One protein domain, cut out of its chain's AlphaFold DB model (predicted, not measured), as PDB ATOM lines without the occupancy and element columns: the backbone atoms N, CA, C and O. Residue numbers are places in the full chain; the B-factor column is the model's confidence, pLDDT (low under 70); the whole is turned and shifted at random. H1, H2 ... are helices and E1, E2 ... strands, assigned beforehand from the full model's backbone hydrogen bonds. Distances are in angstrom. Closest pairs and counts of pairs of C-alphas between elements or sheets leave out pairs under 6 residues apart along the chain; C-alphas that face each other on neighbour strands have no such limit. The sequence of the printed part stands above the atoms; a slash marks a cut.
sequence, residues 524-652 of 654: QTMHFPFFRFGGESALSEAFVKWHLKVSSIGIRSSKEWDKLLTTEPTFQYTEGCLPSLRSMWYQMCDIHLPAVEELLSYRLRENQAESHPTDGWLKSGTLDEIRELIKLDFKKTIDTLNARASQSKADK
ATOM      1  N   GLN A 524     115.811 -29.081  -4.656       92.31
ATOM      2  CA  GLN A 524     116.827 -30.123  -4.657       92.31
ATOM      3  C   GLN A 524     118.075 -29.655  -3.927       92.31
ATOM      4  O   GLN A 524     118.411 -28.471  -3.918       92.31
ATOM      5  N   THR A 525     118.749 -30.600  -3.289       92.94
ATOM      6  CA  THR A 525     119.838 -30.322  -2.357       92.94
ATOM      7  C   THR A 525     121.174 -30.775  -2.892       92.94
ATOM      8  O   THR A 525     121.309 -31.904  -3.355       92.94
ATOM      9  N   MET A 526     122.194 -29.944  -2.700       91.25
ATOM     10  CA  MET A 526     123.581 -30.317  -2.950       91.25
ATOM     11  C   MET A 526     124.458 -30.095  -1.723       91.25
ATOM     12  O   MET A 526     124.330 -29.110  -0.993       91.25
ATOM     13  N   HIS A 527     125.386 -31.027  -1.512       90.38
ATOM     14  CA  HIS A 527     126.426 -30.904  -0.499       90.38
ATOM     15  C   HIS A 527     127.659 -30.225  -1.069       90.38
ATOM     16  O   HIS A 527     128.156 -30.625  -2.125       90.38
ATOM     17  N   PHE A 528     128.203 -29.275  -0.314       87.94
ATOM     18  CA  PHE A 528     129.473 -28.650  -0.634       87.94
ATOM     19  C   PHE A 528     130.435 -28.673   0.570       87.94
ATOM     20  O   PHE A 528     130.255 -27.939   1.549       87.94
ATOM     21  N   PRO A 529     131.464 -29.540   0.556       84.56
ATOM     22  CA  PRO A 529     132.497 -29.577   1.587       84.56
ATOM     23  C   PRO A 529     133.644 -28.600   1.277       84.56
ATOM     24  O   PRO A 529     134.722 -29.027   0.872       84.56
ATOM     25  N   PHE A 530     133.434 -27.296   1.504       79.50
ATOM     26  CA  PHE A 530     134.418 -26.230   1.235       79.50
ATOM     27  C   PHE A 530     135.824 -26.509   1.793       79.50
ATOM     28  O   PHE A 530     136.816 -26.202   1.139       79.50
ATOM     29  N   PHE A 531     135.927 -27.169   2.953       70.38
ATOM     30  CA  PHE A 531     137.214 -27.528   3.567       70.38
ATOM     31  C   PHE A 531     138.132 -28.406   2.697       70.38
ATOM     32  O   PHE A 531     139.326 -28.464   2.962       70.38
ATOM     33  N   ARG A 532     137.596 -29.121   1.698       71.81
ATOM     34  CA  ARG A 532     138.398 -29.961   0.789       71.81
ATOM     35  C   ARG A 532     138.991 -29.189  -0.386       71.81
ATOM     36  O   ARG A 532     139.839 -29.729  -1.083       71.81
ATOM     37  N   PHE A 533     138.507 -27.973  -0.631       67.50
ATOM     38  CA  PHE A 533     138.849 -27.174  -1.810       67.50
ATOM     39  C   PHE A 533     139.690 -25.944  -1.464       67.50
ATOM     40  O   PHE A 533     140.074 -25.187  -2.351       67.50
ATOM     41  N   GLY A 534     139.985 -25.745  -0.181       57.62
ATOM     42  CA  GLY A 534     140.955 -24.756   0.250       57.62
ATOM     43  C   GLY A 534     142.373 -25.214  -0.109       57.62
ATOM     44  O   GLY A 534     142.771 -26.322   0.241       57.62
ATOM     45  N   GLY A 535     143.129 -24.375  -0.820       58.53
ATOM     46  CA  GLY A 535     144.543 -24.633  -1.128       58.53
ATOM     47  C   GLY A 535     145.463 -24.526   0.098       58.53
ATOM     48  O   GLY A 535     145.003 -24.338   1.222       58.53
ATOM     49  N   GLU A 536     146.778 -24.562  -0.111       55.53
ATOM     50  CA  GLU A 536     147.810 -24.418   0.936       55.53
ATOM     51  C   GLU A 536     148.005 -22.959   1.412       55.53
ATOM     52  O   GLU A 536     149.113 -22.524   1.712       55.53
ATOM     53  N   SER A 537     146.944 -22.149   1.448       59.56
ATOM     54  CA  SER A 537     147.037 -20.763   1.924       59.56
ATOM     55  C   SER A 537     146.701 -20.654   3.410       59.56
ATOM     56  O   SER A 537     145.866 -21.392   3.930       59.56
ATOM     57  N   ALA A 538     147.295 -19.675   4.098       56.31
ATOM     58  CA  ALA A 538     147.011 -19.411   5.511       56.31
ATOM     59  C   ALA A 538     145.523 -19.097   5.771       56.31
ATOM     60  O   ALA A 538     145.007 -19.427   6.838       56.31
ATOM     61  N   LEU A 539     144.820 -18.497   4.798       59.06
ATOM     62  CA  LEU A 539     143.374 -18.266   4.867       59.06
ATOM     63  C   LEU A 539     142.560 -19.543   4.712       59.06
ATOM     64  O   LEU A 539     141.598 -19.741   5.447       59.06
ATOM     65  N   SER A 540     142.953 -20.414   3.785       60.41
ATOM     66  CA  SER A 540     142.362 -21.742   3.652       60.41
ATOM     67  C   SER A 540     142.557 -22.543   4.938       60.41
ATOM     68  O   SER A 540     141.599 -23.077   5.484       60.41
ATOM     69  N   GLU A 541     143.765 -22.539   5.501       59.84
ATOM     70  CA  GLU A 541     144.058 -23.231   6.752       59.84
ATOM     71  C   GLU A 541     143.280 -22.630   7.935       59.84
ATOM     72  O   GLU A 541     142.742 -23.366   8.764       59.84
ATOM     73  N   ALA A 542     143.155 -21.298   8.000       60.81
ATOM     74  CA  ALA A 542     142.346 -20.610   9.002       60.81
ATOM     75  C   ALA A 542     140.855 -20.937   8.856       60.81
ATOM     76  O   ALA A 542     140.222 -21.257   9.856       60.81
ATOM     77  N   PHE A 543     140.311 -20.931   7.638       62.38
ATOM     78  CA  PHE A 543     138.921 -21.282   7.339       62.38
ATOM     79  C   PHE A 543     138.624 -22.769   7.603       62.38
ATOM     80  O   PHE A 543     137.591 -23.107   8.177       62.38
ATOM     81  N   VAL A 544     139.552 -23.674   7.273       58.78
ATOM     82  CA  VAL A 544     139.463 -25.115   7.580       58.78
ATOM     83  C   VAL A 544     139.485 -25.358   9.092       58.78
ATOM     84  O   VAL A 544     138.742 -26.208   9.594       58.78
ATOM     85  N   LYS A 545     140.309 -24.598   9.829       54.59
ATOM     86  CA  LYS A 545     140.356 -24.609  11.301       54.59
ATOM     87  C   LYS A 545     139.170 -23.875  11.937       54.59
ATOM     88  O   LYS A 545     138.880 -24.112  13.111       54.59
ATOM     89  N   TRP A 546     138.479 -23.011  11.195       56.09
ATOM     90  CA  TRP A 546     137.371 -22.217  11.700       56.09
ATOM     91  C   TRP A 546     136.128 -23.089  11.903       56.09
ATOM     92  O   TRP A 546     135.525 -23.641  10.982       56.09
ATOM     93  N   HIS A 547     135.756 -23.234  13.171       49.25
ATOM     94  CA  HIS A 547     134.588 -23.974  13.613       49.25
ATOM     95  C   HIS A 547     133.548 -22.990  14.153       49.25
ATOM     96  O   HIS A 547     133.537 -22.690  15.347       49.25
ATOM     97  N   LEU A 548     132.621 -22.538  13.304       48.16
ATOM     98  CA  LEU A 548     131.381 -21.943  13.796       48.16
ATOM     99  C   LEU A 548     130.560 -23.054  14.468       48.16
ATOM    100  O   LEU A 548     129.926 -23.887  13.817       48.16
ATOM    101  N   LYS A 549     130.600 -23.118  15.802       41.84
ATOM    102  CA  LYS A 549     129.571 -23.837  16.556       41.84
ATOM    103  C   LYS A 549     128.289 -23.023  16.407       41.84
ATOM    104  O   LYS A 549     128.157 -21.970  17.021       41.84
ATOM    105  N   VAL A 550     127.343 -23.532  15.618       41.16
ATOM    106  CA  VAL A 550     126.006 -22.938  15.397       41.16
ATOM    107  C   VAL A 550     125.281 -22.639  16.725       41.16
ATOM    108  O   VAL A 550     124.464 -21.733  16.794       41.16
ATOM    109  N   SER A 551     125.638 -23.333  17.812       36.97
ATOM    110  CA  SER A 551     125.090 -23.124  19.159       36.97
ATOM    111  C   SER A 551     125.757 -22.010  19.984       36.97
ATOM    112  O   SER A 551     125.401 -21.834  21.144       36.97
ATOM    113  N   SER A 552     126.772 -21.315  19.465       40.25
ATOM    114  CA  SER A 552     127.473 -20.245  20.184       40.25
ATOM    115  C   SER A 552     127.705 -19.047  19.271       40.25
ATOM    116  O   SER A 552     128.834 -18.747  18.878       40.25
ATOM    117  N   ILE A 553     126.615 -18.353  18.955       39.56
ATOM    118  CA  ILE A 553     126.635 -16.952  18.525       39.56
ATOM    119  C   ILE A 553     127.122 -16.147  19.738       39.56
ATOM    120  O   ILE A 553     126.332 -15.710  20.567       39.56
ATOM    121  N   GLY A 554     128.438 -16.067  19.929       39.69
ATOM    122  CA  GLY A 554     129.016 -15.341  21.059       39.69
ATOM    123  C   GLY A 554     130.292 -15.949  21.616       39.69
ATOM    124  O   GLY A 554     130.324 -16.322  22.781       39.69
ATOM    125  N   ILE A 555     131.359 -16.018  20.821       34.06
ATOM    126  CA  ILE A 555     132.728 -16.016  21.356       34.06
ATOM    127  C   ILE A 555     133.549 -15.077  20.470       34.06
ATOM    128  O   ILE A 555     133.873 -15.406  19.333       34.06
ATOM    129  N   ARG A 556     133.834 -13.876  20.987       37.44
ATOM    130  CA  ARG A 556     134.731 -12.897  20.361       37.44
ATOM    131  C   ARG A 556     136.169 -13.407  20.480       37.44
ATOM    132  O   ARG A 556     136.679 -13.529  21.590       37.44
ATOM    133  N   SER A 557     136.810 -13.679  19.348       39.31
ATOM    134  CA  SER A 557     138.266 -13.801  19.241       39.31
ATOM    135  C   SER A 557     138.843 -12.484  18.692       39.31
ATOM    136  O   SER A 557     138.165 -11.713  18.018       39.31
ATOM    137  N   SER A 558     140.079 -12.181  19.089       41.75
ATOM    138  CA  SER A 558     140.753 -10.883  18.943       41.75
ATOM    139  C   SER A 558     141.536 -10.730  17.625       41.75
ATOM    140  O   SER A 558     142.433  -9.888  17.549       41.75
ATOM    141  N   LYS A 559     141.281 -11.542  16.589       48.72
ATOM    142  CA  LYS A 559     142.069 -11.489  15.344       48.72
ATOM    143  C   LYS A 559     141.335 -10.719  14.247       48.72
ATOM    144  O   LYS A 559     140.126 -10.813  14.101       48.72
ATOM    145  N   GLU A 560     142.092  -9.986  13.434       42.41
ATOM    146  CA  GLU A 560     141.615  -9.214  12.270       42.41
ATOM    147  C   GLU A 560     140.815 -10.083  11.272       42.41
ATOM    148  O   GLU A 560     139.871  -9.618  10.643       42.41
ATOM    149  N   TRP A 561     141.107 -11.386  11.242       47.94
ATOM    150  CA  TRP A 561     140.364 -12.407  10.499       47.94
ATOM    151  C   TRP A 561     138.959 -12.685  11.030       47.94
ATOM    152  O   TRP A 561     138.068 -12.969  10.236       47.94
ATOM    153  N   ASP A 562     138.731 -12.561  12.340       51.22
ATOM    154  CA  ASP A 562     137.389 -12.692  12.903       51.22
ATOM    155  C   ASP A 562     136.492 -11.564  12.388       51.22
ATOM    156  O   ASP A 562     135.340 -11.830  12.097       51.22
ATOM    157  N   LYS A 563     137.022 -10.349  12.161       52.28
ATOM    158  CA  LYS A 563     136.259  -9.235  11.564       52.28
ATOM    159  C   LYS A 563     135.868  -9.482  10.100       52.28
ATOM    160  O   LYS A 563     134.803  -9.044   9.673       52.28
ATOM    161  N   LEU A 564     136.717 -10.176   9.339       46.62
ATOM    162  CA  LEU A 564     136.444 -10.563   7.946       46.62
ATOM    163  C   LEU A 564     135.479 -11.761   7.846       46.62
ATOM    164  O   LEU A 564     134.776 -11.892   6.850       46.62
ATOM    165  N   LEU A 565     135.428 -12.610   8.880       51.81
ATOM    166  CA  LEU A 565     134.550 -13.784   8.987       51.81
ATOM    167  C   LEU A 565     133.267 -13.525   9.808       51.81
ATOM    168  O   LEU A 565     132.384 -14.379   9.834       51.81
ATOM    169  N   THR A 566     133.131 -12.372  10.476       50.59
ATOM    170  CA  THR A 566     131.926 -11.937  11.215       50.59
ATOM    171  C   THR A 566     130.830 -11.412  10.289       50.59
ATOM    172  O   THR A 566     130.233 -10.366  10.535       50.59
ATOM    173  N   THR A 567     130.552 -12.120   9.203       56.66
ATOM    174  CA  THR A 567     129.286 -11.949   8.490       56.66
ATOM    175  C   THR A 567     128.189 -12.634   9.306       56.66
ATOM    176  O   THR A 567     128.432 -13.672   9.932       56.66
ATOM    177  N   GLU A 568     126.985 -12.053   9.355       63.91
ATOM    178  CA  GLU A 568     125.831 -12.772   9.904       63.91
ATOM    179  C   GLU A 568     125.717 -14.130   9.189       63.91
ATOM    180  O   GLU A 568     125.953 -14.194   7.980       63.91
ATOM    181  N   PRO A 569     125.415 -15.231   9.902       69.88
ATOM    182  CA  PRO A 569     125.304 -16.531   9.263       69.88
ATOM    183  C   PRO A 569     124.217 -16.464   8.192       69.88
ATOM    184  O   PRO A 569     123.071 -16.142   8.493       69.88
ATOM    185  N   THR A 570     124.568 -16.784   6.952       81.00
ATOM    186  CA  THR A 570     123.637 -16.861   5.828       81.00
ATOM    187  C   THR A 570     123.488 -18.316   5.396       81.00
ATOM    188  O   THR A 570     124.376 -19.153   5.578       81.00
ATOM    189  N   PHE A 571     122.315 -18.656   4.863       85.19
ATOM    190  CA  PHE A 571     122.076 -19.959   4.231       85.19
ATOM    191  C   PHE A 571     122.137 -19.887   2.700       85.19
ATOM    192  O   PHE A 571     122.123 -20.927   2.050       85.19
ATOM    193  N   GLN A 572     122.220 -18.676   2.144       89.81
ATOM    194  CA  GLN A 572     122.355 -18.416   0.717       89.81
ATOM    195  C   GLN A 572     123.830 -18.374   0.314       89.81
ATOM    196  O   GLN A 572     124.680 -17.944   1.098       89.81
ATOM    197  N   TYR A 573     124.124 -18.825  -0.901       89.75
ATOM    198  CA  TYR A 573     125.436 -18.690  -1.521       89.75
ATOM    199  C   TYR A 573     125.391 -17.542  -2.527       89.75
ATOM    200  O   TYR A 573     124.599 -17.592  -3.462       89.75
ATOM    201  N   THR A 574     126.226 -16.528  -2.335       88.19
ATOM    202  CA  THR A 574     126.330 -15.356  -3.214       88.19
ATOM    203  C   THR A 574     127.764 -15.213  -3.707       88.19
ATOM    204  O   THR A 574     128.702 -15.474  -2.952       88.19
ATOM    205  N   GLU A 575     127.929 -14.773  -4.954       86.12
ATOM    206  CA  GLU A 575     129.244 -14.566  -5.574       86.12
ATOM    207  C   GLU A 575     130.167 -13.693  -4.704       86.12
ATOM    208  O   GLU A 575     129.742 -12.696  -4.109       86.12
ATOM    209  N   GLY A 576     131.440 -14.084  -4.592       79.38
ATOM    210  CA  GLY A 576     132.449 -13.326  -3.845       79.38
ATOM    211  C   GLY A 576     132.315 -13.362  -2.316       79.38
ATOM    212  O   GLY A 576     133.110 -12.721  -1.621       79.38
ATOM    213  N   CYS A 577     131.339 -14.093  -1.766       80.50
ATOM    214  CA  CYS A 577     131.121 -14.211  -0.324       80.50
ATOM    215  C   CYS A 577     131.560 -15.582   0.198       80.50
ATOM    216  O   CYS A 577     131.231 -16.624  -0.366       80.50
ATOM    217  N   LEU A 578     132.279 -15.599   1.326       79.12
ATOM    218  CA  LEU A 578     132.643 -16.859   1.968       79.12
ATOM    219  C   LEU A 578     131.429 -17.481   2.684       79.12
ATOM    220  O   LEU A 578     130.667 -16.776   3.346       79.12
ATOM    221  N   PRO A 579     131.261 -18.810   2.604       80.50
ATOM    222  CA  PRO A 579     130.159 -19.507   3.251       80.50
ATOM    223  C   PRO A 579     130.330 -19.532   4.774       80.50
ATOM    224  O   PRO A 579     131.436 -19.669   5.297       80.50
ATOM    225  N   SER A 580     129.213 -19.498   5.504       73.31
ATOM    226  CA  SER A 580     129.226 -19.450   6.974       73.31
ATOM    227  C   SER A 580     129.702 -20.741   7.648       73.31
ATOM    228  O   SER A 580     129.993 -20.735   8.836       73.31
ATOM    229  N   LEU A 581     129.774 -21.876   6.949       74.88
ATOM    230  CA  LEU A 581     130.293 -23.128   7.508       74.88
ATOM    231  C   LEU A 581     131.281 -23.775   6.539       74.88
ATOM    232  O   LEU A 581     131.092 -23.762   5.326       74.88
ATOM    233  N   ARG A 582     132.280 -24.475   7.093       76.06
ATOM    234  CA  ARG A 582     133.276 -25.260   6.333       76.06
ATOM    235  C   ARG A 582     132.674 -26.328   5.412       76.06
ATOM    236  O   ARG A 582     133.357 -26.899   4.564       76.06
ATOM    237  N   SER A 583     131.422 -26.696   5.664       83.75
ATOM    238  CA  SER A 583     130.659 -27.633   4.864       83.75
ATOM    239  C   SER A 583     129.185 -27.273   4.967       83.75
ATOM    240  O   SER A 583     128.641 -27.229   6.070       83.75
ATOM    241  N   MET A 584     128.563 -27.032   3.820       87.38
ATOM    242  CA  MET A 584     127.188 -26.557   3.715       87.38
ATOM    243  C   MET A 584     126.360 -27.497   2.850       87.38
ATOM    244  O   MET A 584     126.878 -28.196   1.978       87.38
ATOM    245  N   TRP A 585     125.061 -27.500   3.115       90.69
ATOM    246  CA  TRP A 585     124.056 -28.026   2.205       90.69
ATOM    247  C   TRP A 585     123.262 -26.837   1.689       90.69
ATOM    248  O   TRP A 585     122.804 -26.033   2.500       90.69
ATOM    249  N   TYR A 586     123.114 -26.746   0.374       92.81
ATOM    250  CA  TYR A 586     122.328 -25.708  -0.283       92.81
ATOM    251  C   TYR A 586     121.157 -26.344  -1.009       92.81
ATOM    252  O   TYR A 586     121.274 -27.464  -1.514       92.81
ATOM    253  N   GLN A 587     120.041 -25.627  -1.061       93.62
ATOM    254  CA  GLN A 587     118.978 -25.917  -2.012       93.62
ATOM    255  C   GLN A 587     119.234 -25.093  -3.282       93.62
ATOM    256  O   GLN A 587     119.812 -24.013  -3.181       93.62
ATOM    257  N   MET A 588     118.822 -25.574  -4.458       91.44
ATOM    258  CA  MET A 588     119.145 -24.909  -5.734       91.44
ATOM    259  C   MET A 588     118.737 -23.430  -5.773       91.44
ATOM    260  O   MET A 588     119.498 -22.603  -6.254       91.44
ATOM    261  N   CYS A 589     117.581 -23.066  -5.212       91.12
ATOM    262  CA  CYS A 589     117.134 -21.670  -5.180       91.12
ATOM    263  C   CYS A 589     117.888 -20.768  -4.195       91.12
ATOM    264  O   CYS A 589     117.678 -19.561  -4.219       91.12
ATOM    265  N   ASP A 590     118.707 -21.334  -3.306       92.00
ATOM    266  CA  ASP A 590     119.520 -20.569  -2.356       92.00
ATOM    267  C   ASP A 590     120.924 -20.274  -2.932       92.00
ATOM    268  O   ASP A 590     121.756 -19.672  -2.251       92.00
ATOM    269  N   ILE A 591     121.208 -20.720  -4.163       92.25
ATOM    270  CA  ILE A 591     122.472 -20.500  -4.872       92.25
ATOM    271  C   ILE A 591     122.275 -19.351  -5.863       92.25
ATOM    272  O   ILE A 591     121.660 -19.521  -6.910       92.25
ATOM    273  N   HIS A 592     122.832 -18.192  -5.531       91.25
ATOM    274  CA  HIS A 592     122.805 -16.977  -6.338       91.25
ATOM    275  C   HIS A 592     124.181 -16.763  -6.968       91.25
ATOM    276  O   HIS A 592     125.016 -16.006  -6.464       91.25
ATOM    277  N   LEU A 593     124.437 -17.492  -8.054       91.25
ATOM    278  CA  LEU A 593     125.639 -17.342  -8.868       91.25
ATOM    279  C   LEU A 593     125.206 -17.163 -10.329       91.25
ATOM    280  O   LEU A 593     124.565 -18.076 -10.855       91.25
ATOM    281  N   PRO A 594     125.572 -16.060 -11.010       91.31
ATOM    282  CA  PRO A 594     125.102 -15.788 -12.371       91.31
ATOM    283  C   PRO A 594     125.379 -16.936 -13.353       91.31
ATOM    284  O   PRO A 594     124.510 -17.320 -14.129       91.31
ATOM    285  N   ALA A 595     126.556 -17.564 -13.248       89.25
ATOM    286  CA  ALA A 595     126.926 -18.714 -14.074       89.25
ATOM    287  C   ALA A 595     126.030 -19.949 -13.842       89.25
ATOM    288  O   ALA A 595     125.783 -20.727 -14.762       89.25
ATOM    289  N   VAL A 596     125.536 -20.144 -12.615       89.31
ATOM    290  CA  VAL A 596     124.620 -21.246 -12.280       89.31
ATOM    291  C   VAL A 596     123.209 -20.928 -12.763       89.31
ATOM    292  O   VAL A 596     122.541 -21.812 -13.291       89.31
ATOM    293  N   GLU A 597     122.765 -19.679 -12.635       89.44
ATOM    294  CA  GLU A 597     121.468 -19.232 -13.150       89.44
ATOM    295  C   GLU A 597     121.390 -19.380 -14.677       89.44
ATOM    296  O   GLU A 597     120.401 -19.902 -15.197       89.44
ATOM    297  N   GLU A 598     122.459 -19.021 -15.395       89.38
ATOM    298  CA  GLU A 598     122.571 -19.226 -16.841       89.38
ATOM    299  C   GLU A 598     122.517 -20.719 -17.206       89.38
ATOM    300  O   GLU A 598     121.710 -21.120 -18.053       89.38
ATOM    301  N   LEU A 599     123.301 -21.558 -16.518       88.44
ATOM    302  CA  LEU A 599     123.317 -23.007 -16.734       88.44
ATOM    303  C   LEU A 599     121.928 -23.627 -16.526       88.44
ATOM    304  O   LEU A 599     121.451 -24.401 -17.362       88.44
ATOM    305  N   LEU A 600     121.256 -23.267 -15.432       86.56
ATOM    306  CA  LEU A 600     119.906 -23.735 -15.126       86.56
ATOM    307  C   LEU A 600     118.903 -23.254 -16.179       86.56
ATOM    308  O   LEU A 600     118.081 -24.047 -16.632       86.56
ATOM    309  N   SER A 601     119.004 -22.003 -16.639       84.25
ATOM    310  CA  SER A 601     118.123 -21.466 -17.687       84.25
ATOM    311  C   SER A 601     118.210 -22.252 -19.001       84.25
ATOM    312  O   SER A 601     117.214 -22.378 -19.712       84.25
ATOM    313  N   TYR A 602     119.383 -22.809 -19.321       82.19
ATOM    314  CA  TYR A 602     119.577 -23.650 -20.497       82.19
ATOM    315  C   TYR A 602     119.011 -25.055 -20.293       82.19
ATOM    316  O   TYR A 602     118.261 -25.544 -21.137       82.19
ATOM    317  N   ARG A 603     119.338 -25.690 -19.163       79.69
ATOM    318  CA  ARG A 603     118.986 -27.089 -18.881       79.69
ATOM    319  C   ARG A 603     117.500 -27.293 -18.585       79.69
ATOM    320  O   ARG A 603     116.968 -28.340 -18.923       79.69
ATOM    321  N   LEU A 604     116.824 -26.296 -18.014       76.25
ATOM    322  CA  LEU A 604     115.393 -26.364 -17.686       76.25
ATOM    323  C   LEU A 604     114.468 -26.200 -18.902       76.25
ATOM    324  O   LEU A 604     113.271 -26.431 -18.778       76.25
ATOM    325  N   ARG A 605     114.992 -25.807 -20.073       67.38
ATOM    326  CA  ARG A 605     114.210 -25.769 -21.324       67.38
ATOM    327  C   ARG A 605     113.948 -27.165 -21.897       67.38
ATOM    328  O   ARG A 605     113.012 -27.339 -22.672       67.38
ATOM    329  N   GLU A 606     114.752 -28.152 -21.509       64.50
ATOM    330  CA  GLU A 606     114.536 -29.562 -21.831       64.50
ATOM    331  C   GLU A 606     113.613 -30.172 -20.762       64.50
ATOM    332  O   GLU A 606     114.079 -30.701 -19.755       64.50
ATOM    333  N   ASN A 607     112.292 -30.060 -20.942       58.94
ATOM    334  CA  ASN A 607     111.322 -30.613 -19.991       58.94
ATOM    335  C   ASN A 607     111.486 -32.138 -19.865       58.94
ATOM    336  O   ASN A 607     111.244 -32.877 -20.821       58.94
ATOM    337  N   GLN A 608     111.854 -32.613 -18.673       68.56
ATOM    338  CA  GLN A 608     111.761 -34.030 -18.318       68.56
ATOM    339  C   GLN A 608     110.311 -34.375 -17.962       68.56
ATOM    340  O   GLN A 608     109.648 -33.609 -17.266       68.56
ATOM    341  N   ALA A 609     109.821 -35.521 -18.440       68.56
ATOM    342  CA  ALA A 609     108.463 -35.989 -18.151       68.56
ATOM    343  C   ALA A 609     108.319 -36.551 -16.724       68.56
ATOM    344  O   ALA A 609     107.245 -36.461 -16.140       68.56
ATOM    345  N   GLU A 610     109.401 -37.096 -16.156       78.25
ATOM    346  CA  GLU A 610     109.416 -37.741 -14.839       78.25
ATOM    347  C   GLU A 610     110.701 -37.410 -14.071       78.25
ATOM    348  O   GLU A 610     111.763 -37.205 -14.666       78.25
ATOM    349  N   SER A 611     110.615 -37.393 -12.737       80.12
ATOM    350  CA  SER A 611     111.769 -37.158 -11.868       80.12
ATOM    351  C   SER A 611     112.656 -38.405 -11.751       80.12
ATOM    352  O   SER A 611     112.180 -39.476 -11.369       80.12
ATOM    353  N   HIS A 612     113.959 -38.263 -11.982       82.94
ATOM    354  CA  HIS A 612     114.931 -39.343 -11.816       82.94
ATOM    355  C   HIS A 612     115.202 -39.660 -10.323       82.94
ATOM    356  O   HIS A 612     115.330 -38.735  -9.517       82.94
ATOM    357  N   PRO A 613     115.378 -40.930  -9.904       82.06
ATOM    358  CA  PRO A 613     115.608 -41.273  -8.495       82.06
ATOM    359  C   PRO A 613     116.861 -40.651  -7.852       82.06
ATOM    360  O   PRO A 613     116.895 -40.484  -6.632       82.06
ATOM    361  N   THR A 614     117.894 -40.314  -8.635       82.00
ATOM    362  CA  THR A 614     119.145 -39.703  -8.131       82.00
ATOM    363  C   THR A 614     119.249 -38.210  -8.414       82.00
ATOM    364  O   THR A 614     119.647 -37.454  -7.530       82.00
ATOM    365  N   ASP A 615     118.850 -37.779  -9.610       82.00
ATOM    366  CA  ASP A 615     119.033 -36.403 -10.101       82.00
ATOM    367  C   ASP A 615     117.736 -35.576 -10.043       82.00
ATOM    368  O   ASP A 615     117.744 -34.358 -10.216       82.00
ATOM    369  N   GLY A 616     116.605 -36.228  -9.748       86.44
ATOM    370  CA  GLY A 616     115.255 -35.668  -9.761       86.44
ATOM    371  C   GLY A 616     114.931 -35.003 -11.092       86.44
ATOM    372  O   GLY A 616     115.001 -35.663 -12.118       86.44
ATOM    373  N   TRP A 617     114.557 -33.725 -11.077       87.44
ATOM    374  CA  TRP A 617     114.139 -32.978 -12.270       87.44
ATOM    375  C   TRP A 617     115.288 -32.332 -13.056       87.44
ATOM    376  O   TRP A 617     115.047 -31.658 -14.056       87.44
ATOM    377  N   LEU A 618     116.533 -32.461 -12.585       85.56
ATOM    378  CA  LEU A 618     117.702 -31.957 -13.300       85.56
ATOM    379  C   LEU A 618     118.307 -33.067 -14.162       85.56
ATOM    380  O   LEU A 618     118.326 -34.243 -13.799       85.56
ATOM    381  N   LYS A 619     118.863 -32.683 -15.312       83.69
ATOM    382  CA  LYS A 619     119.600 -33.604 -16.181       83.69
ATOM    383  C   LYS A 619     120.837 -34.145 -15.459       83.69
ATOM    384  O   LYS A 619     121.556 -33.374 -14.816       83.69
ATOM    385  N   SER A 620     121.116 -35.438 -15.624       83.19
ATOM    386  CA  SER A 620     122.321 -36.085 -15.086       83.19
ATOM    387  C   SER A 620     123.583 -35.288 -15.434       83.19
ATOM    388  O   SER A 620     123.745 -34.838 -16.570       83.19
ATOM    389  N   GLY A 621     124.461 -35.094 -14.450       84.69
ATOM    390  CA  GLY A 621     125.693 -34.304 -14.572       84.69
ATOM    391  C   GLY A 621     125.538 -32.800 -14.300       84.69
ATOM    392  O   GLY A 621     126.520 -32.147 -13.957       84.69
ATOM    393  N   THR A 622     124.319 -32.242 -14.328       87.44
ATOM    394  CA  THR A 622     124.100 -30.803 -14.054       87.44
ATOM    395  C   THR A 622     124.550 -30.416 -12.643       87.44
ATOM    396  O   THR A 622     125.181 -29.381 -12.446       87.44
ATOM    397  N   LEU A 623     124.277 -31.265 -11.645       87.38
ATOM    398  CA  LEU A 623     124.701 -31.032 -10.260       87.38
ATOM    399  C   LEU A 623     126.229 -31.019 -10.100       87.38
ATOM    400  O   LEU A 623     126.747 -30.331  -9.218       87.38
ATOM    401  N   ASP A 624     126.949 -31.767 -10.937       89.62
ATOM    402  CA  ASP A 624     128.410 -31.793 -10.931       89.62
ATOM    403  C   ASP A 624     128.982 -30.526 -11.577       89.62
ATOM    404  O   ASP A 624     129.871 -29.909 -10.994       89.62
ATOM    405  N   GLU A 625     128.407 -30.071 -12.697       90.75
ATOM    406  CA  GLU A 625     128.759 -28.795 -13.339       90.75
ATOM    407  C   GLU A 625     128.545 -27.604 -12.384       90.75
ATOM    408  O   GLU A 625     129.452 -26.793 -12.188       90.75
ATOM    409  N   ILE A 626     127.393 -27.542 -11.699       91.12
ATOM    410  CA  ILE A 626     127.119 -26.523 -10.666       91.12
ATOM    411  C   ILE A 626     128.175 -26.584  -9.556       91.12
ATOM    412  O   ILE A 626     128.652 -25.551  -9.079       91.12
ATOM    413  N   ARG A 627     128.580 -27.793  -9.145       90.19
ATOM    414  CA  ARG A 627     129.613 -27.964  -8.119       90.19
ATOM    415  C   ARG A 627     130.960 -27.410  -8.584       90.19
ATOM    416  O   ARG A 627     131.640 -26.780  -7.778       90.19
ATOM    417  N   GLU A 628     131.348 -27.606  -9.839       90.88
ATOM    418  CA  GLU A 628     132.586 -27.030 -10.377       90.88
ATOM    419  C   GLU A 628     132.536 -25.497 -10.456       90.88
ATOM    420  O   GLU A 628     133.509 -24.839 -10.082       90.88
ATOM    421  N   LEU A 629     131.394 -24.909 -10.831       91.62
ATOM    422  CA  LEU A 629     131.221 -23.450 -10.848       91.62
ATOM    423  C   LEU A 629     131.392 -22.832  -9.452       91.62
ATOM    424  O   LEU A 629     132.148 -21.873  -9.290       91.62
ATOM    425  N   ILE A 630     130.766 -23.424  -8.428       90.62
ATOM    426  CA  ILE A 630     130.910 -22.972  -7.034       90.62
ATOM    427  C   ILE A 630     132.357 -23.143  -6.548       90.62
ATOM    428  O   ILE A 630     132.882 -22.271  -5.859       90.62
ATOM    429  N   LYS A 631     133.044 -24.237  -6.914       88.75
ATOM    430  CA  LYS A 631     134.471 -24.421  -6.579       88.75
ATOM    431  C   LYS A 631     135.339 -23.320  -7.177       88.75
ATOM    432  O   LYS A 631     136.228 -22.815  -6.492       88.75
ATOM    433  N   LEU A 632     135.106 -22.977  -8.444       89.19
ATOM    434  CA  LEU A 632     135.876 -21.957  -9.143       89.19
ATOM    435  C   LEU A 632     135.685 -20.582  -8.498       89.19
ATOM    436  O   LEU A 632     136.671 -19.889  -8.246       89.19
ATOM    437  N   ASP A 633     134.441 -20.213  -8.193       90.00
ATOM    438  CA  ASP A 633     134.115 -18.964  -7.500       90.00
ATOM    439  C   ASP A 633     134.722 -18.909  -6.086       90.00
ATOM    440  O   ASP A 633     135.401 -17.944  -5.722       90.00
ATOM    441  N   PHE A 634     134.590 -19.988  -5.310       86.75
ATOM    442  CA  PHE A 634     135.177 -20.080  -3.973       86.75
ATOM    443  C   PHE A 634     136.702 -19.907  -3.997       86.75
ATOM    444  O   PHE A 634     137.264 -19.175  -3.178       86.75
ATOM    445  N   LYS A 635     137.386 -20.533  -4.965       84.56
ATOM    446  CA  LYS A 635     138.836 -20.390  -5.140       84.56
ATOM    447  C   LYS A 635     139.220 -18.950  -5.488       84.56
ATOM    448  O   LYS A 635     140.075 -18.379  -4.815       84.56
ATOM    449  N   LYS A 636     138.538 -18.338  -6.464       87.31
ATOM    450  CA  LYS A 636     138.739 -16.925  -6.838       87.31
ATOM    451  C   LYS A 636     138.548 -15.986  -5.644       87.31
ATOM    452  O   LYS A 636     139.338 -15.060  -5.449       87.31
ATOM    453  N   THR A 637     137.533 -16.245  -4.822       84.75
ATOM    454  CA  THR A 637     137.235 -15.460  -3.618       84.75
ATOM    455  C   THR A 637     138.369 -15.554  -2.597       84.75
ATOM    456  O   THR A 637     138.849 -14.529  -2.111       84.75
ATOM    457  N   ILE A 638     138.858 -16.766  -2.307       80.12
ATOM    458  CA  ILE A 638     139.998 -16.973  -1.399       80.12
ATOM    459  C   ILE A 638     141.258 -16.276  -1.918       80.12
ATOM    460  O   ILE A 638     141.940 -15.601  -1.146       80.12
ATOM    461  N   ASP A 639     141.567 -16.418  -3.206       82.31
ATOM    462  CA  ASP A 639     142.763 -15.825  -3.811       82.31
ATOM    463  C   ASP A 639     142.712 -14.288  -3.743       82.31
ATOM    464  O   ASP A 639     143.686 -13.643  -3.347       82.31
ATOM    465  N   THR A 640     141.541 -13.700  -3.999       83.94
ATOM    466  CA  THR A 640     141.306 -12.252  -3.876       83.94
ATOM    467  C   THR A 640     141.484 -11.764  -2.435       83.94
ATOM    468  O   THR A 640     142.110 -10.729  -2.193       83.94
ATOM    469  N   LEU A 641     140.967 -12.506  -1.452       77.31
ATOM    470  CA  LEU A 641     141.119 -12.162  -0.034       77.31
ATOM    471  C   LEU A 641     142.574 -12.294   0.439       77.31
ATOM    472  O   LEU A 641     143.049 -11.443   1.193       77.31
ATOM    473  N   ASN A 642     143.301 -13.310  -0.033       73.75
ATOM    474  CA  ASN A 642     144.732 -13.476   0.241       73.75
ATOM    475  C   ASN A 642     145.562 -12.312  -0.324       73.75
ATOM    476  O   ASN A 642     146.471 -11.820   0.352       73.75
ATOM    477  N   ALA A 643     145.239 -11.850  -1.536       79.38
ATOM    478  CA  ALA A 643     145.900 -10.703  -2.152       79.38
ATOM    479  C   ALA A 643     145.682  -9.420  -1.330       79.38
ATOM    480  O   ALA A 643     146.649  -8.743  -0.978       79.38
ATOM    481  N   ARG A 644     144.434  -9.142  -0.921       78.38
ATOM    482  CA  ARG A 644     144.097  -7.989  -0.061       78.38
ATOM    483  C   ARG A 644     144.812  -8.034   1.289       78.38
ATOM    484  O   ARG A 644     145.325  -7.025   1.762       78.38
ATOM    485  N   ALA A 645     144.875  -9.209   1.910       68.81
ATOM    486  CA  ALA A 645     145.552  -9.364   3.190       68.81
ATOM    487  C   ALA A 645     147.067  -9.141   3.087       68.81
ATOM    488  O   ALA A 645     147.663  -8.555   3.989       68.81
ATOM    489  N   SER A 646     147.685  -9.580   1.988       72.00
ATOM    490  CA  SER A 646     149.107  -9.335   1.720       72.00
ATOM    491  C   SER A 646     149.401  -7.842   1.540       72.00
ATOM    492  O   SER A 646     150.357  -7.351   2.130       72.00
ATOM    493  N   GLN A 647     148.538  -7.110   0.826       70.69
ATOM    494  CA  GLN A 647     148.642  -5.650   0.666       70.69
ATOM    495  C   GLN A 647     148.515  -4.916   2.010       70.69
ATOM    496  O   GLN A 647     149.385  -4.134   2.366       70.69
ATOM    497  N   SER A 648     147.527  -5.276   2.839       62.84
ATOM    498  CA  SER A 648     147.339  -4.650   4.162       62.84
ATOM    499  C   SER A 648     148.502  -4.853   5.148       62.84
ATOM    500  O   SER A 648     148.620  -4.122   6.129       62.84
ATOM    501  N   LYS A 649     149.342  -5.875   4.929       59.53
ATOM    502  CA  LYS A 649     150.569  -6.097   5.709       59.53
ATOM    503  C   LYS A 649     151.745  -5.272   5.194       59.53
ATOM    504  O   LYS A 649     152.613  -4.956   5.999       59.53
ATOM    505  N   ALA A 650     151.785  -4.967   3.898       59.09
ATOM    506  CA  ALA A 650     152.787  -4.078   3.322       59.09
ATOM    507  C   ALA A 650     152.551  -2.638   3.810       59.09
ATOM    508  O   ALA A 650     153.447  -2.061   4.410       59.09
ATOM    509  N   ASP A 651     151.307  -2.154   3.736       57.72
ATOM    510  CA  ASP A 651     150.930  -0.785   4.138       57.72
ATOM    511  C   ASP A 651     151.018  -0.509   5.655       57.72
ATOM    512  O   ASP A 651     150.885   0.631   6.085       57.72
ATOM    513  N   LYS A 652     151.172  -1.543   6.496       53.75
ATOM    514  CA  LYS A 652     151.392  -1.399   7.953       53.75
ATOM    515  C   LYS A 652     152.874  -1.379   8.342       53.75
ATOM    516  O   LYS A 652     153.172  -1.142   9.512       53.75
TER     517      LYS A 652
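Overview. This is residues 524 to 652 of the 654 residues of the protein "General transcription factor 3C polypeptide 5" of Trichinella papuae (UniProt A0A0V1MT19). A single long helix, H4, runs along most of an elongated domain, with H3 folded back along its first part as a helical hairpin and a tiny two-stranded sheet, E1 and E2, beside that same part, E1 next to the helix. Farther along, the short H1 meets H4 slantwise, while H2 sits away from H4 among long loops, and residues 646 to 652 stick out at the far end. The printed part has 129 residues with four named helices and two named strands, in the order E1 H1 H2 E2 H3 H4; the sheet, order E1 - E2, is antiparallel. The class is mostly helix, though under half of the residues, 61, are in named elements. It is only just loose, close to compact, with a radius of gyration of the C-alphas of 17.1 A and spans of 60 by 33 by 22 A.

Arrangement. Strands E1, residues 525 to 528, and E2, residues 584 to 587, are antiparallel neighbours at 152 degrees; N 526 and O 586 are 2.9 A apart and N 584 and O 528 are 3.0 A apart, both within hydrogen-bond range. The closest C-alphas of E1 and H4, residues 622 to 650, are those of Met 526 and Leu 623, 7.4 A apart. E2 and H4 are apart. H3, residues 594 to 603, forms a helical hairpin with H4: they touch, through residues 622 to 629 of H4 alone, at a shallow tilt of 8 degrees, opposite ways, with the closest C-alphas, those of Val 596 and Ile 626, 6.1 A apart. H1, residues 538 to 545, only just touches H4, with 3 pairs of C-alphas within 8 A, through residues 638 to 642 of H4 alone; the closest are those of Leu 539 and Asn 642, 6.8 A apart, and the tilt is steep at 56 degrees, opposite ways. H2, residues 560 to 565, touches no helix. Residues 573 to 574 pair with residues 591 to 592, parallel. In H1, H2, H3 and H4 every O i to N i+4 pair is within hydrogen-bond range.

Along the chain. E1 begins at C-alpha 525 (119.838, -30.322, -2.357) and is 9.9 A long; E2 is 10.0 A. H1 measures 10.2 A, H2 9.0 A and H3 14.4 A. H4 runs 42.9 A, from C-alpha 622 (124.100, -30.803, -14.054) to C-alpha 650 (152.787, -4.078, 3.322).

Size, cuts and confidence. The two farthest C-alphas, those of Ala 609 and Lys 652, are 61.0 A apart. The printed part has no cut. The links H1 to H2, H2 to E2 and H3 to H4 are long. The mean pLDDT of the printed part is 73.4; residues 533 to 569, 605 to 609, 645 and 648 to 652 are under 70.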